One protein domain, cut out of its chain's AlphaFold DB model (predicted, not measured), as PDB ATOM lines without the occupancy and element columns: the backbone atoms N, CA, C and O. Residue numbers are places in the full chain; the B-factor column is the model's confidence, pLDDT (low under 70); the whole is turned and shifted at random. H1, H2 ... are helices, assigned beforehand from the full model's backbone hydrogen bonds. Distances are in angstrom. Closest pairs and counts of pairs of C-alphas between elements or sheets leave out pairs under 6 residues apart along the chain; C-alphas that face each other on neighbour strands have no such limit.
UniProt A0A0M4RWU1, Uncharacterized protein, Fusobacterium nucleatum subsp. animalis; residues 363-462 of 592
ATOM      1  N   ASP A 363     148.980 142.126 151.174       82.62
ATOM      2  CA  ASP A 363     148.997 142.800 149.872       82.62
ATOM      3  C   ASP A 363     148.240 141.993 148.790       82.62
ATOM      4  O   ASP A 363     147.653 142.573 147.878       82.62
ATOM      5  N   ASN A 364     148.102 140.670 148.957       83.88
ATOM      6  CA  ASN A 364     147.213 139.847 148.126       83.88
ATOM      7  C   ASN A 364     145.729 140.210 148.303       83.88
ATOM      8  O   ASN A 364     144.956 140.109 147.354       83.88
ATOM      9  N   ASP A 365     145.302 140.636 149.494       84.25
ATOM     10  CA  ASP A 365     143.916 141.068 149.722       84.25
ATOM     11  C   ASP A 365     143.611 142.382 148.989       84.25
ATOM     12  O   ASP A 365     142.490 142.596 148.526       84.25
ATOM     13  N   ILE A 366     144.630 143.234 148.844       83.62
ATOM     14  CA  ILE A 366     144.579 144.478 148.072       83.62
ATOM     15  C   ILE A 366     144.502 144.176 146.568       83.62
ATOM     16  O   ILE A 366     143.651 144.738 145.869       83.62
ATOM     17  N   ALA A 367     145.343 143.254 146.090       80.94
ATOM     18  CA  ALA A 367     145.359 142.804 144.698       80.94
ATOM     19  C   ALA A 367     144.034 142.142 144.282       80.94
ATOM     20  O   ALA A 367     143.541 142.368 143.184       80.94
ATOM     21  N   ASN A 368     143.410 141.382 145.189       80.50
ATOM     22  CA  ASN A 368     142.133 140.705 144.941       80.50
ATOM     23  C   ASN A 368     140.896 141.594 145.186       80.50
ATOM     24  O   ASN A 368     139.770 141.106 145.119       80.50
ATOM     25  N   GLY A 369     141.073 142.882 145.505       73.94
ATOM     26  CA  GLY A 369     139.961 143.827 145.665       73.94
ATOM     27  C   GLY A 369     139.091 143.607 146.909       73.94
ATOM     28  O   GLY A 369     137.954 144.072 146.951       73.94
ATOM     29  N   LEU A 370     139.603 142.932 147.948       78.38
ATOM     30  CA  LEU A 370     138.884 142.739 149.220       78.38
ATOM     31  C   LEU A 370     138.800 144.021 150.067       78.38
ATOM     32  O   LEU A 370     138.134 144.046 151.106       78.38
ATOM     33  N   VAL A 371     139.473 145.083 149.625       77.12
ATOM     34  CA  VAL A 371     139.484 146.414 150.228       77.12
ATOM     35  C   VAL A 371     139.384 147.485 149.151       77.12
ATOM     36  O   VAL A 371     139.905 147.324 148.049       77.12
ATOM     37  N   ASN A 372     138.704 148.580 149.487       74.56
ATOM     38  CA  ASN A 372     138.428 149.671 148.562       74.56
ATOM     39  C   ASN A 372     138.963 150.983 149.145       74.56
ATOM     40  O   ASN A 372     138.271 151.647 149.919       74.56
ATOM     41  N   PHE A 373     140.224 151.286 148.832       80.12
ATOM     42  CA  PHE A 373     140.859 152.562 149.158       80.12
ATOM     43  C   PHE A 373     140.519 153.608 148.093       80.12
ATOM     44  O   PHE A 373     140.113 153.262 146.986       80.12
ATOM     45  N   ASP A 374     140.735 154.884 148.405       80.50
ATOM     46  CA  ASP A 374     140.738 155.939 147.392       80.50
ATOM     47  C   ASP A 374     142.005 155.830 146.524       80.50
ATOM     48  O   ASP A 374     143.038 156.461 146.774       80.50
ATOM     49  N   TRP A 375     141.938 154.955 145.519       85.88
ATOM     50  CA  TRP A 375     143.040 154.694 144.599       85.88
ATOM     51  C   TRP A 375     143.376 155.898 143.729       85.88
ATOM     52  O   TRP A 375     144.540 156.064 143.374       85.88
ATOM     53  N   ALA A 376     142.401 156.760 143.435       84.94
ATOM     54  CA  ALA A 376     142.631 157.974 142.663       84.94
ATOM     55  C   ALA A 376     143.600 158.906 143.400       84.94
ATOM     56  O   ALA A 376     144.583 159.340 142.813       84.94
ATOM     57  N   SER A 377     143.387 159.128 144.699       83.25
ATOM     58  CA  SER A 377     144.293 159.933 145.531       83.25
ATOM     59  C   SER A 377     145.622 159.224 145.824       83.25
ATOM     60  O   SER A 377     146.699 159.829 145.776       83.25
ATOM     61  N   ALA A 378     145.579 157.918 146.102       85.00
ATOM     62  CA  ALA A 378     146.779 157.153 146.432       85.00
ATOM     63  C   ALA A 378     147.732 156.985 145.236       85.00
ATOM     64  O   ALA A 378     148.948 157.060 145.411       85.00
ATOM     65  N   GLY A 379     147.188 156.763 144.039       85.44
ATOM     66  CA  GLY A 379     147.930 156.554 142.795       85.44
ATOM     67  C   GLY A 379     148.258 157.831 142.025       85.44
ATOM     68  O   GLY A 379     148.904 157.753 140.980       85.44
ATOM     69  N   ASP A 380     147.823 158.994 142.512       86.00
ATOM     70  CA  ASP A 380     148.154 160.282 141.911       86.00
ATOM     71  C   ASP A 380     149.632 160.626 142.149       86.00
ATOM     72  O   ASP A 380     150.051 160.893 143.280       86.00
ATOM     73  N   LEU A 381     150.430 160.596 141.083       83.06
ATOM     74  CA  LEU A 381     151.868 160.878 141.115       83.06
ATOM     75  C   LEU A 381     152.181 162.379 141.215       83.06
ATOM     76  O   LEU A 381     153.316 162.734 141.534       83.06
ATOM     77  N   ASP A 382     151.180 163.238 141.009       74.56
ATOM     78  CA  ASP A 382     151.318 164.698 141.030       74.56
ATOM     79  C   ASP A 382     151.124 165.238 142.459       74.56
ATOM     80  O   ASP A 382     151.541 166.345 142.805       74.56
ATOM     81  N   ASN A 383     150.516 164.421 143.323       74.94
ATOM     82  CA  ASN A 383     150.285 164.707 144.728       74.94
ATOM     83  C   ASN A 383     151.444 164.186 145.599       74.94
ATOM     84  O   ASN A 383     151.726 162.992 145.613       74.94
ATOM     85  N   TYR A 384     152.055 165.040 146.423       68.75
ATOM     86  CA  TYR A 384     153.150 164.659 147.334       68.75
ATOM     87  C   TYR A 384     152.693 164.046 148.673       68.75
ATOM     88  O   TYR A 384     153.516 163.797 149.558       68.75
ATOM     89  N   ASN A 385     151.396 163.783 148.855       77.25
ATOM     90  CA  ASN A 385     150.879 163.134 150.059       77.25
ATOM     91  C   ASN A 385     151.477 161.737 150.249       77.25
ATOM     92  O   ASN A 385     151.504 160.913 149.333       77.25
ATOM     93  N   LYS A 386     151.902 161.439 151.479       79.50
ATOM     94  CA  LYS A 386     152.495 160.147 151.828       79.50
ATOM     95  C   LYS A 386     151.468 159.016 151.719       79.50
ATOM     96  O   LYS A 386     150.470 159.005 152.440       79.50
ATOM     97  N   VAL A 387     151.766 158.014 150.897       84.38
ATOM     98  CA  VAL A 387     150.972 156.782 150.778       84.38
ATOM     99  C   VAL A 387     151.459 155.757 151.804       84.38
ATOM    100  O   VAL A 387     152.658 155.594 152.011       84.38
ATOM    101  N   ASN A 388     150.536 155.079 152.485       84.75
ATOM    102  CA  ASN A 388     150.848 154.038 153.472       84.75
ATOM    103  C   ASN A 388     149.856 152.865 153.368       84.75
ATOM    104  O   ASN A 388     149.215 152.541 154.360       84.75
ATOM    105  N   ILE A 389     149.690 152.272 152.187       86.50
ATOM    106  CA  ILE A 389     148.686 151.235 151.886       86.50
ATOM    107  C   ILE A 389     149.298 149.829 151.758       86.50
ATOM    108  O   ILE A 389     148.635 148.839 152.033       86.50
ATOM    109  N   PHE A 390     150.563 149.703 151.379       87.81
ATOM    110  CA  PHE A 390     151.221 148.402 151.215       87.81
ATOM    111  C   PHE A 390     152.060 148.030 152.439       87.81
ATOM    112  O   PHE A 390     152.390 148.897 153.264       87.81
ATOM    113  N   ASP A 391     152.411 146.752 152.586       86.50
ATOM    114  CA  ASP A 391     153.203 146.290 153.723       86.50
ATOM    115  C   ASP A 391     154.589 146.962 153.761       86.50
ATOM    116  O   ASP A 391     155.462 146.757 152.911       86.50
ATOM    117  N   LYS A 392     154.823 147.754 154.814       85.31
ATOM    118  CA  LYS A 392     156.089 148.464 155.045       85.31
ATOM    119  C   LYS A 392     157.283 147.519 155.141       85.31
ATOM    120  O   LYS A 392     158.385 147.907 154.754       85.31
ATOM    121  N   THR A 393     157.081 146.305 155.649       85.94
ATOM    122  CA  THR A 393     158.144 145.302 155.757       85.94
ATOM    123  C   THR A 393     158.562 144.819 154.372       85.94
ATOM    124  O   THR A 393     159.758 144.746 154.091       85.94
ATOM    125  N   GLN A 394     157.599 144.565 153.482       85.62
ATOM    126  CA  GLN A 394     157.881 144.155 152.104       85.62
ATOM    127  C   GLN A 394     158.610 145.260 151.334       85.62
ATOM    128  O   GLN A 394     159.660 145.003 150.750       85.62
ATOM    129  N   ILE A 395     158.132 146.505 151.434       89.06
ATOM    130  CA  ILE A 395     158.782 147.668 150.806       89.06
ATOM    131  C   ILE A 395     160.204 147.883 151.341       89.06
ATOM    132  O   ILE A 395     161.132 148.106 150.565       89.06
ATOM    133  N   SER A 396     160.406 147.768 152.656       88.81
ATOM    134  CA  SER A 396     161.737 147.924 153.264       88.81
ATOM    135  C   SER A 396     162.706 146.829 152.820       88.81
ATOM    136  O   SER A 396     163.877 147.108 152.566       88.81
ATOM    137  N   ASN A 397     162.232 145.586 152.705       89.81
ATOM    138  CA  ASN A 397     163.036 144.466 152.222       89.81
ATOM    139  C   ASN A 397     163.404 144.627 150.742       89.81
ATOM    140  O   ASN A 397     164.559 144.395 150.386       89.81
ATOM    141  N   LEU A 398     162.462 145.077 149.904       91.31
ATOM    142  CA  LEU A 398     162.724 145.402 148.500       91.31
ATOM    143  C   LEU A 398     163.793 146.495 148.386       91.31
ATOM    144  O   LEU A 398     164.775 146.314 147.671       91.31
ATOM    145  N   ARG A 399     163.656 147.579 149.161       91.25
ATOM    146  CA  ARG A 399     164.614 148.695 149.160       91.25
ATOM    147  C   ARG A 399     166.015 148.253 149.579       91.25
ATOM    148  O   ARG A 399     166.991 148.599 148.924       91.25
ATOM    149  N   ARG A 400     166.127 147.445 150.640       90.25
ATOM    150  CA  ARG A 400     167.413 146.878 151.086       90.25
ATOM    151  C   ARG A 400     168.066 146.013 150.010       90.25
ATOM    152  O   ARG A 400     169.271 146.114 149.812       90.25
ATOM    153  N   ASN A 401     167.282 145.173 149.335       90.00
ATOM    154  CA  ASN A 401     167.787 144.305 148.277       90.00
ATOM    155  C   ASN A 401     168.313 145.129 147.092       90.00
ATOM    156  O   ASN A 401     169.456 144.944 146.685       90.00
ATOM    157  N   ILE A 402     167.518 146.085 146.609       89.81
ATOM    158  CA  ILE A 402     167.900 146.966 145.501       89.81
ATOM    159  C   ILE A 402     169.176 147.750 145.838       89.81
ATOM    160  O   ILE A 402     170.127 147.720 145.061       89.81
ATOM    161  N   ASN A 403     169.249 148.370 147.020       89.19
ATOM    162  CA  ASN A 403     170.435 149.127 147.433       89.19
ATOM    163  C   ASN A 403     171.691 148.247 147.487       89.19
ATOM    164  O   ASN A 403     172.732 148.643 146.973       89.19
ATOM    165  N   ALA A 404     171.586 147.024 148.016       88.44
ATOM    166  CA  ALA A 404     172.709 146.090 148.035       88.44
ATOM    167  C   ALA A 404     173.174 145.697 146.620       88.44
ATOM    168  O   ALA A 404     174.360 145.447 146.410       88.44
ATOM    169  N   GLN A 405     172.275 145.622 145.634       88.31
ATOM    170  CA  GLN A 405     172.662 145.337 144.248       88.31
ATOM    171  C   GLN A 405     173.366 146.528 143.585       88.31
ATOM    172  O   GLN A 405     174.342 146.313 142.861       88.31
ATOM    173  N   ILE A 406     172.925 147.754 143.879       88.00
ATOM    174  CA  ILE A 406     173.571 148.990 143.414       88.00
ATOM    175  C   ILE A 406     174.970 149.128 144.028       88.00
ATOM    176  O   ILE A 406     175.945 149.296 143.301       88.00
ATOM    177  N   GLU A 407     175.095 148.997 145.353       88.25
ATOM    178  CA  GLU A 407     176.370 149.143 146.080       88.25
ATOM    179  C   GLU A 407     177.425 148.119 145.634       88.25
ATOM    180  O   GLU A 407     178.610 148.435 145.557       88.25
ATOM    181  N   ASN A 408     176.998 146.904 145.276       86.06
ATOM    182  CA  ASN A 408     177.880 145.858 144.755       86.06
ATOM    183  C   ASN A 408     178.172 145.986 143.245       86.06
ATOM    184  O   ASN A 408     178.767 145.074 142.667       86.06
ATOM    185  N   GLY A 409     177.720 147.060 142.585       82.12
ATOM    186  CA  GLY A 409     177.934 147.313 141.155       82.12
ATOM    187  C   GLY A 409     177.216 146.336 140.218       82.12
ATOM    188  O   GLY A 409     177.564 146.246 139.044       82.12
ATOM    189  N   ARG A 410     176.236 145.574 140.724       83.50
ATOM    190  CA  ARG A 410     175.490 144.557 139.960       83.50
ATOM    191  C   ARG A 410     174.276 145.126 139.226       83.50
ATOM    192  O   ARG A 410     173.675 144.405 138.437       83.50
ATOM    193  N   MET A 411     173.894 146.366 139.525       86.62
ATOM    194  CA  MET A 411     172.701 147.019 138.997       86.62
ATOM    195  C   MET A 411     172.898 148.533 138.928       86.62
ATOM    196  O   MET A 411     173.394 149.145 139.873       86.62
ATOM    197  N   SER A 412     172.471 149.141 137.828       86.31
ATOM    198  CA  SER A 412     172.404 150.596 137.680       86.31
ATOM    199  C   SER A 412     171.163 151.189 138.364       86.31
ATOM    200  O   SER A 412     170.147 150.521 138.544       86.31
ATOM    201  N   GLU A 413     171.184 152.486 138.686       82.44
ATOM    202  CA  GLU A 413     170.008 153.170 139.256       82.44
ATOM    203  C   GLU A 413     168.758 153.091 138.357       82.44
ATOM    204  O   GLU A 413     167.632 153.074 138.855       82.44
ATOM    205  N   ALA A 414     168.941 153.042 137.033       85.69
ATOM    206  CA  ALA A 414     167.841 152.913 136.079       85.69
ATOM    207  C   ALA A 414     167.195 151.518 136.150       85.69
ATOM    208  O   ALA A 414     165.972 151.395 136.223       85.69
ATOM    209  N   GLU A 415     168.010 150.461 136.196       86.69
ATOM    210  CA  GLU A 415     167.541 149.080 136.373       86.69
ATOM    211  C   GLU A 415     166.857 148.885 137.731       86.69
ATOM    212  O   GLU A 415     165.802 148.257 137.808       86.69
ATOM    213  N   ALA A 416     167.397 149.497 138.786       87.62
ATOM    214  CA  ALA A 416     166.807 149.496 140.120       87.62
ATOM    215  C   ALA A 416     165.397 150.095 140.142       87.62
ATOM    216  O   ALA A 416     164.475 149.514 140.712       87.62
ATOM    217  N   LYS A 417     165.206 151.243 139.487       88.75
ATOM    218  CA  LYS A 417     163.905 151.919 139.404       88.75
ATOM    219  C   LYS A 417     162.881 151.109 138.618       88.75
ATOM    220  O   LYS A 417     161.740 150.990 139.061       88.75
ATOM    221  N   ASN A 418     163.305 150.491 137.518       88.69
ATOM    222  CA  ASN A 418     162.466 149.568 136.752       88.69
ATOM    223  C   ASN A 418     162.064 148.338 137.567       88.69
ATOM    224  O   ASN A 418     160.904 147.937 137.531       88.69
ATOM    225  N   MET A 419     162.976 147.793 138.377       89.94
ATOM    226  CA  MET A 419     162.685 146.646 139.237       89.94
ATOM    227  C   MET A 419     161.584 146.938 140.268       89.94
ATOM    228  O   MET A 419     160.797 146.049 140.584       89.94
ATOM    229  N   VAL A 420     161.490 148.171 140.780       91.94
ATOM    230  CA  VAL A 420     160.407 148.570 141.698       91.94
ATOM    231  C   VAL A 420     159.050 148.534 140.999       91.94
ATOM    232  O   VAL A 420     158.089 148.012 141.568       91.94
ATOM    233  N   ARG A 421     158.966 149.059 139.771       92.25
ATOM    234  CA  ARG A 421     157.735 149.016 138.972       92.25
ATOM    235  C   ARG A 421     157.373 147.586 138.587       92.25
ATOM    236  O   ARG A 421     156.249 147.172 138.847       92.25
ATOM    237  N   ASP A 422     158.326 146.813 138.072       91.50
ATOM    238  CA  ASP A 422     158.106 145.411 137.703       91.50
ATOM    239  C   ASP A 422     157.645 144.582 138.927       91.50
ATOM    240  O   ASP A 422     156.776 143.714 138.817       91.50
ATOM    241  N   TYR A 423     158.176 144.868 140.125       92.19
ATOM    242  CA  TYR A 423     157.713 144.250 141.371       92.19
ATOM    243  C   TYR A 423     156.258 144.618 141.694       92.19
ATOM    244  O   TYR A 423     155.467 143.735 142.028       92.19
ATOM    245  N   ALA A 424     155.894 145.898 141.579       90.81
ATOM    246  CA  ALA A 424     154.533 146.378 141.815       90.81
ATOM    247  C   ALA A 424     153.527 145.763 140.825       90.81
ATOM    248  O   ALA A 424     152.468 145.281 141.228       90.81
ATOM    249  N   GLU A 425     153.883 145.713 139.539       90.69
ATOM    250  CA  GLU A 425     153.083 145.082 138.487       90.69
ATOM    251  C   GLU A 425     152.909 143.580 138.736       90.69
ATOM    252  O   GLU A 425     151.812 143.048 138.567       90.69
ATOM    253  N   LYS A 426     153.960 142.893 139.206       91.25
ATOM    254  CA  LYS A 426     153.896 141.473 139.571       91.25
ATOM    255  C   LYS A 426     153.015 141.226 140.793       91.25
ATOM    256  O   LYS A 426     152.242 140.268 140.796       91.25
ATOM    257  N   LEU A 427     153.118 142.069 141.820       89.69
ATOM    258  CA  LEU A 427     152.278 141.996 143.019       89.69
ATOM    259  C   LEU A 427     150.789 142.121 142.661       89.69
ATOM    260  O   LEU A 427     149.949 141.415 143.212       89.69
ATOM    261  N   LEU A 428     150.481 142.989 141.696       89.50
ATOM    262  CA  LEU A 428     149.127 143.289 141.232       89.50
ATOM    263  C   LEU A 428     148.769 142.556 139.929       89.50
ATOM    264  O   LEU A 428     147.797 142.912 139.264       89.50
ATOM    265  N   ALA A 429     149.517 141.518 139.546       86.38
ATOM    266  CA  ALA A 429     149.326 140.835 138.267       86.38
ATOM    267  C   ALA A 429     147.902 140.278 138.121       86.38
ATOM    268  O   ALA A 429     147.297 140.427 137.059       86.38
ATOM    269  N   ASN A 430     147.357 139.735 139.214       82.44
ATOM    270  CA  ASN A 430     146.022 139.135 139.292       82.44
ATOM    271  C   ASN A 430     144.884 140.158 139.456       82.44
ATOM    272  O   ASN A 430     143.717 139.771 139.491       82.44
ATOM    273  N   ASP A 431     145.205 141.445 139.579       83.12
ATOM    274  CA  ASP A 431     144.208 142.500 139.688       83.12
ATOM    275  C   ASP A 431     143.666 142.866 138.298       83.12
ATOM    276  O   ASP A 431     144.424 143.279 137.413       83.12
ATOM    277  N   ASN A 432     142.353 142.708 138.121       79.81
ATOM    278  CA  ASN A 432     141.614 143.044 136.898       79.81
ATOM    279  C   ASN A 432     140.720 144.287 137.075       79.81
ATOM    280  O   ASN A 432     139.865 144.558 136.231       79.81
ATOM    281  N   SER A 433     140.858 145.015 138.187       81.88
ATOM    282  CA  SER A 433     140.087 146.234 138.447       81.88
ATOM    283  C   SER A 433     140.535 147.393 137.543       81.88
ATOM    284  O   SER A 433     141.702 147.450 137.143       81.88
ATOM    285  N   PRO A 434     139.640 148.360 137.247       83.25
ATOM    286  CA  PRO A 434     140.011 149.576 136.517       83.25
ATOM    287  C   PRO A 434     141.085 150.408 137.244       83.25
ATOM    288  O   PRO A 434     141.776 151.201 136.611       83.25
ATOM    289  N   ASP A 435     141.273 150.182 138.549       87.25
ATOM    290  CA  ASP A 435     142.230 150.899 139.396       87.25
ATOM    291  C   ASP A 435     143.630 150.262 139.427       87.25
ATOM    292  O   ASP A 435     144.487 150.708 140.191       87.25
ATOM    293  N   LYS A 436     143.900 149.220 138.627       89.62
ATOM    294  CA  LYS A 436     145.183 148.493 138.650       89.62
ATOM    295  C   LYS A 436     146.398 149.421 138.541       89.62
ATOM    296  O   LYS A 436     147.301 149.343 139.370       89.62
ATOM    297  N   GLU A 437     146.405 150.323 137.560       89.38
ATOM    298  CA  GLU A 437     147.525 151.255 137.352       89.38
ATOM    299  C   GLU A 437     147.663 152.245 138.519       89.38
ATOM    300  O   GLU A 437     148.768 152.577 138.940       89.38
ATOM    301  N   LEU A 438     146.542 152.664 139.116       90.19
ATOM    302  CA  LEU A 438     146.547 153.525 140.299       90.19
ATOM    303  C   LEU A 438     147.138 152.806 141.518       90.19
ATOM    304  O   LEU A 438     147.896 153.405 142.278       90.19
ATOM    305  N   LYS A 439     146.858 151.511 141.689       90.81
ATOM    306  CA  LYS A 439     147.461 150.682 142.744       90.81
ATOM    307  C   LYS A 439     148.963 150.485 142.530       90.81
ATOM    308  O   LYS A 439     149.719 150.576 143.498       90.81
ATOM    309  N   VAL A 440     149.402 150.271 141.285       91.50
ATOM    310  CA  VAL A 440     150.830 150.207 140.917       91.50
ATOM    311  C   VAL A 440     151.520 151.527 141.267       91.50
ATOM    312  O   VAL A 440     152.526 151.532 141.980       91.50
ATOM    313  N   ASN A 441     150.934 152.658 140.871       91.44
ATOM    314  CA  ASN A 441     151.463 153.985 141.186       91.44
ATOM    315  C   ASN A 441     151.485 154.266 142.691       91.44
ATOM    316  O   ASN A 441     152.464 154.809 143.196       91.44
ATOM    317  N   ALA A 442     150.455 153.852 143.429       90.50
ATOM    318  CA  ALA A 442     150.407 153.985 144.882       90.50
ATOM    319  C   ALA A 442     151.536 153.189 145.563       90.50
ATOM    320  O   ALA A 442     152.153 153.685 146.510       90.50
ATOM    321  N   PHE A 443     151.847 151.984 145.066       92.69
ATOM    322  CA  PHE A 443     152.981 151.192 145.548       92.69
ATOM    323  C   PHE A 443     154.304 151.912 145.279       92.69
ATOM    324  O   PHE A 443     155.107 152.092 146.194       92.69
ATOM    325  N   ILE A 444     154.509 152.373 144.042       92.12
ATOM    326  CA  ILE A 444     155.711 153.107 143.626       92.12
ATOM    327  C   ILE A 444     155.895 154.369 144.470       92.12
ATOM    328  O   ILE A 444     156.987 154.637 144.961       92.12
ATOM    329  N   LYS A 445     154.820 155.120 144.697       90.50
ATOM    330  CA  LYS A 445     154.818 156.341 145.501       90.50
ATOM    331  C   LYS A 445     155.159 156.068 146.964       90.50
ATOM    332  O   LYS A 445     155.965 156.786 147.553       90.50
ATOM    333  N   GLN A 446     154.617 154.997 147.546       91.56
ATOM    334  CA  GLN A 446     154.997 154.559 148.889       91.56
ATOM    335  C   GLN A 446     156.458 154.087 148.956       91.56
ATOM    336  O   GLN A 446     157.130 154.326 149.960       91.56
ATOM    337  N   TYR A 447     156.957 153.426 147.907       92.31
ATOM    338  CA  TYR A 447     158.356 153.017 147.811       92.31
ATOM    339  C   TYR A 447     159.299 154.214 147.655       92.31
ATOM    340  O   TYR A 447     160.348 154.222 148.289       92.31
ATOM    341  N   ALA A 448     158.959 155.215 146.842       88.06
ATOM    342  CA  ALA A 448     159.792 156.396 146.634       88.06
ATOM    343  C   ALA A 448     159.911 157.227 147.924       88.06
ATOM    344  O   ALA A 448     161.001 157.694 148.243       88.06
ATOM    345  N   ASP A 449     158.824 157.316 148.706       84.06
ATOM    346  CA  ASP A 449     158.699 158.007 150.003       84.06
ATOM    347  C   ASP A 449     159.104 159.491 149.961       84.06
ATOM    348  O   ASP A 449     158.244 160.367 149.981       84.06
ATOM    349  N   THR A 450     160.406 159.776 149.886       79.94
ATOM    350  CA  THR A 450     160.986 161.126 149.767       79.94
ATOM    351  C   THR A 450     161.580 161.415 148.387       79.94
ATOM    352  O   THR A 450     161.943 162.555 148.102       79.94
ATOM    353  N   GLU A 451     161.727 160.401 147.534       83.00
ATOM    354  CA  GLU A 451     162.191 160.548 146.154       83.00
ATOM    355  C   GLU A 451     161.044 160.874 145.190       83.00
ATOM    356  O   GLU A 451     159.868 160.701 145.504       83.00
ATOM    357  N   ASN A 452     161.386 161.338 143.985       84.81
ATOM    358  CA  ASN A 452     160.392 161.569 142.942       84.81
ATOM    359  C   ASN A 452     159.909 160.213 142.389       84.81
ATOM    360  O   ASN A 452     160.747 159.448 141.910       84.81
ATOM    361  N   PRO A 453     158.601 159.894 142.420       87.75
ATOM    362  CA  PRO A 453     158.093 158.607 141.945       87.75
ATOM    363  C   PRO A 453     158.011 158.503 140.410       87.75
ATOM    364  O   PRO A 453     157.880 157.403 139.878       87.75
ATOM    365  N   ILE A 454     158.117 159.612 139.671       88.12
ATOM    366  CA  ILE A 454     157.931 159.642 138.209       88.12
ATOM    367  C   ILE A 454     158.963 158.789 137.448       88.12
ATOM    368  O   ILE A 454     158.550 158.016 136.586       88.12
ATOM    369  N   PRO A 455     160.276 158.838 137.750       87.81
ATOM    370  CA  PRO A 455     161.269 157.955 137.128       87.81
ATOM    371  C   PRO A 455     161.024 156.467 137.389       87.81
ATOM    372  O   PRO A 455     161.344 155.635 136.544       87.81
ATOM    373  N   TYR A 456     160.447 156.124 138.542       89.94
ATOM    374  CA  TYR A 456     160.057 154.752 138.860       89.94
ATOM    375  C   TYR A 456     158.847 154.315 138.027       89.94
ATOM    376  O   TYR A 456     158.818 153.198 137.525       89.94
ATOM    377  N   ALA A 457     157.864 155.202 137.847       87.62
ATOM    378  CA  ALA A 457     156.656 154.910 137.086       87.62
ATOM    379  C   ALA A 457     156.888 154.887 135.567       87.62
ATOM    380  O   ALA A 457     156.379 153.998 134.897       87.62
ATOM    381  N   TYR A 458     157.651 155.828 135.012       87.38
ATOM    382  CA  TYR A 458     157.708 156.052 133.559       87.38
ATOM    383  C   TYR A 458     159.105 155.910 132.946       87.38
ATOM    384  O   TYR A 458     159.243 155.969 131.727       87.38
ATOM    385  N   GLY A 459     160.155 155.712 133.747       84.75
ATOM    386  CA  GLY A 459     161.532 155.716 133.244       84.75
ATOM    387  C   GLY A 459     161.855 154.590 132.253       84.75
ATOM    388  O   GLY A 459     162.708 154.771 131.390       84.75
ATOM    389  N   LYS A 460     161.138 153.458 132.301       84.88
ATOM    390  CA  LYS A 460     161.256 152.371 131.309       84.88
ATOM    391  C   LYS A 460     160.881 152.829 129.899       84.88
ATOM    392  O   LYS A 460     161.522 152.442 128.927       84.88
ATOM    393  N   GLU A 461     159.818 153.624 129.806       84.88
ATOM    394  CA  GLU A 461     159.264 154.137 128.549       84.88
ATOM    395  C   GLU A 461     159.973 155.415 128.094       84.88
ATOM    396  O   GLU A 461     160.092 155.659 126.893       84.88
ATOM    397  N   TYR A 462     160.480 156.193 129.055       85.88
ATOM    398  CA  TYR A 462     161.192 157.452 128.849       85.88
ATOM    399  C   TYR A 462     162.531 157.436 129.611       85.88
ATOM    400  O   TYR A 462     162.627 158.021 130.699       85.88
TER     401      TYR A 462
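This is residues 363 to 462 of the 592 residues of an uncharacterized protein of Fusobacterium nucleatum subsp. animalis (UniProt A0A0M4RWU1). Two long helices, H3 and H4, form a helical hairpin whose closed end sticks out at one end of the domain, and at the other end H5 folds back across H4 at a slant. Three short helices sit at H4 and H5: H6 packs on both of them, H2 packs on H5, and H1 lies near the last residue of H4, Leu 427. The printed part has 100 residues with six named helices, H1 to H6 in order along the chain, and no named strand; the class is all helix. It is compact, with a radius of gyration of the C-alphas of 13.1 A, yet elongated in outline, spanning 40 by 26 by 23 A.

The longest helix, H3, covers residues 392 to 407 and measures 22.2 A from C-alpha 392 at (156.089, 148.464, 155.045) to C-alpha 407 at (176.370, 149.143, 146.080). H4, residues 413 to 427, is 21.3 A long, and H5, residues 436 to 448, is 18.4 A long. H6 is residues 454 to 458, 5.9 A, and ends with C-alpha 458 at (157.708, 156.052, 133.559). H1, residues 363 to 367, measures 6.3 A and H2, residues 375 to 378, 4.8 A.

H3 and H4 touch in their hairpin, opposite ways at a shallow tilt of 30 degrees; their closest C-alphas, those of Ile 402 and Ala 416, are 6.0 A apart. H4 is the hub, touching four other helices. H4 and H5 form a second helical hairpin, opposite ways at a steep tilt of 45 degrees; H4 touches H5 with residues 420 to 425 alone, the closest C-alphas being those of Ala 424 and Val 440, 5.4 A apart. H6 touches H4, with the C-alphas of Lys 417 and Tyr 456 closest at 4.8 A, and touches H5, with those of Ile 444 and Tyr 456 closest at 6.7 A. H5 touches H2 with residues 438 to 442 alone, closest at the C-alphas of Ala 378 and Ala 442, 5.1 A. H1 and H4 only just touch, with 3 pairs of C-alphas within 8 A, the closest being those of Ala 367 and Leu 427 at 7.2 A. H3 and H5 are close but not clearly touching, with the C-alphas of Ile 395 and Tyr 447 closest at 6.1 A. Among the pairs that are apart are H2 and H4, and H3 and H6. In H1, H3, H4, H5 and H6 every O i to N i+4 pair is within hydrogen-bond range; H2 is too short for such a pair.

The two C-alphas farthest apart are those of Asn 372 and Gly 409, at 40.3 A. The printed part has no cut. The link from H2 to H3, residues 379 to 391, is long, and the links from H3 to H4 and from H5 to H6 are tight. The mean pLDDT of the printed part is 86.0, and Tyr 384 is the one residue under 70.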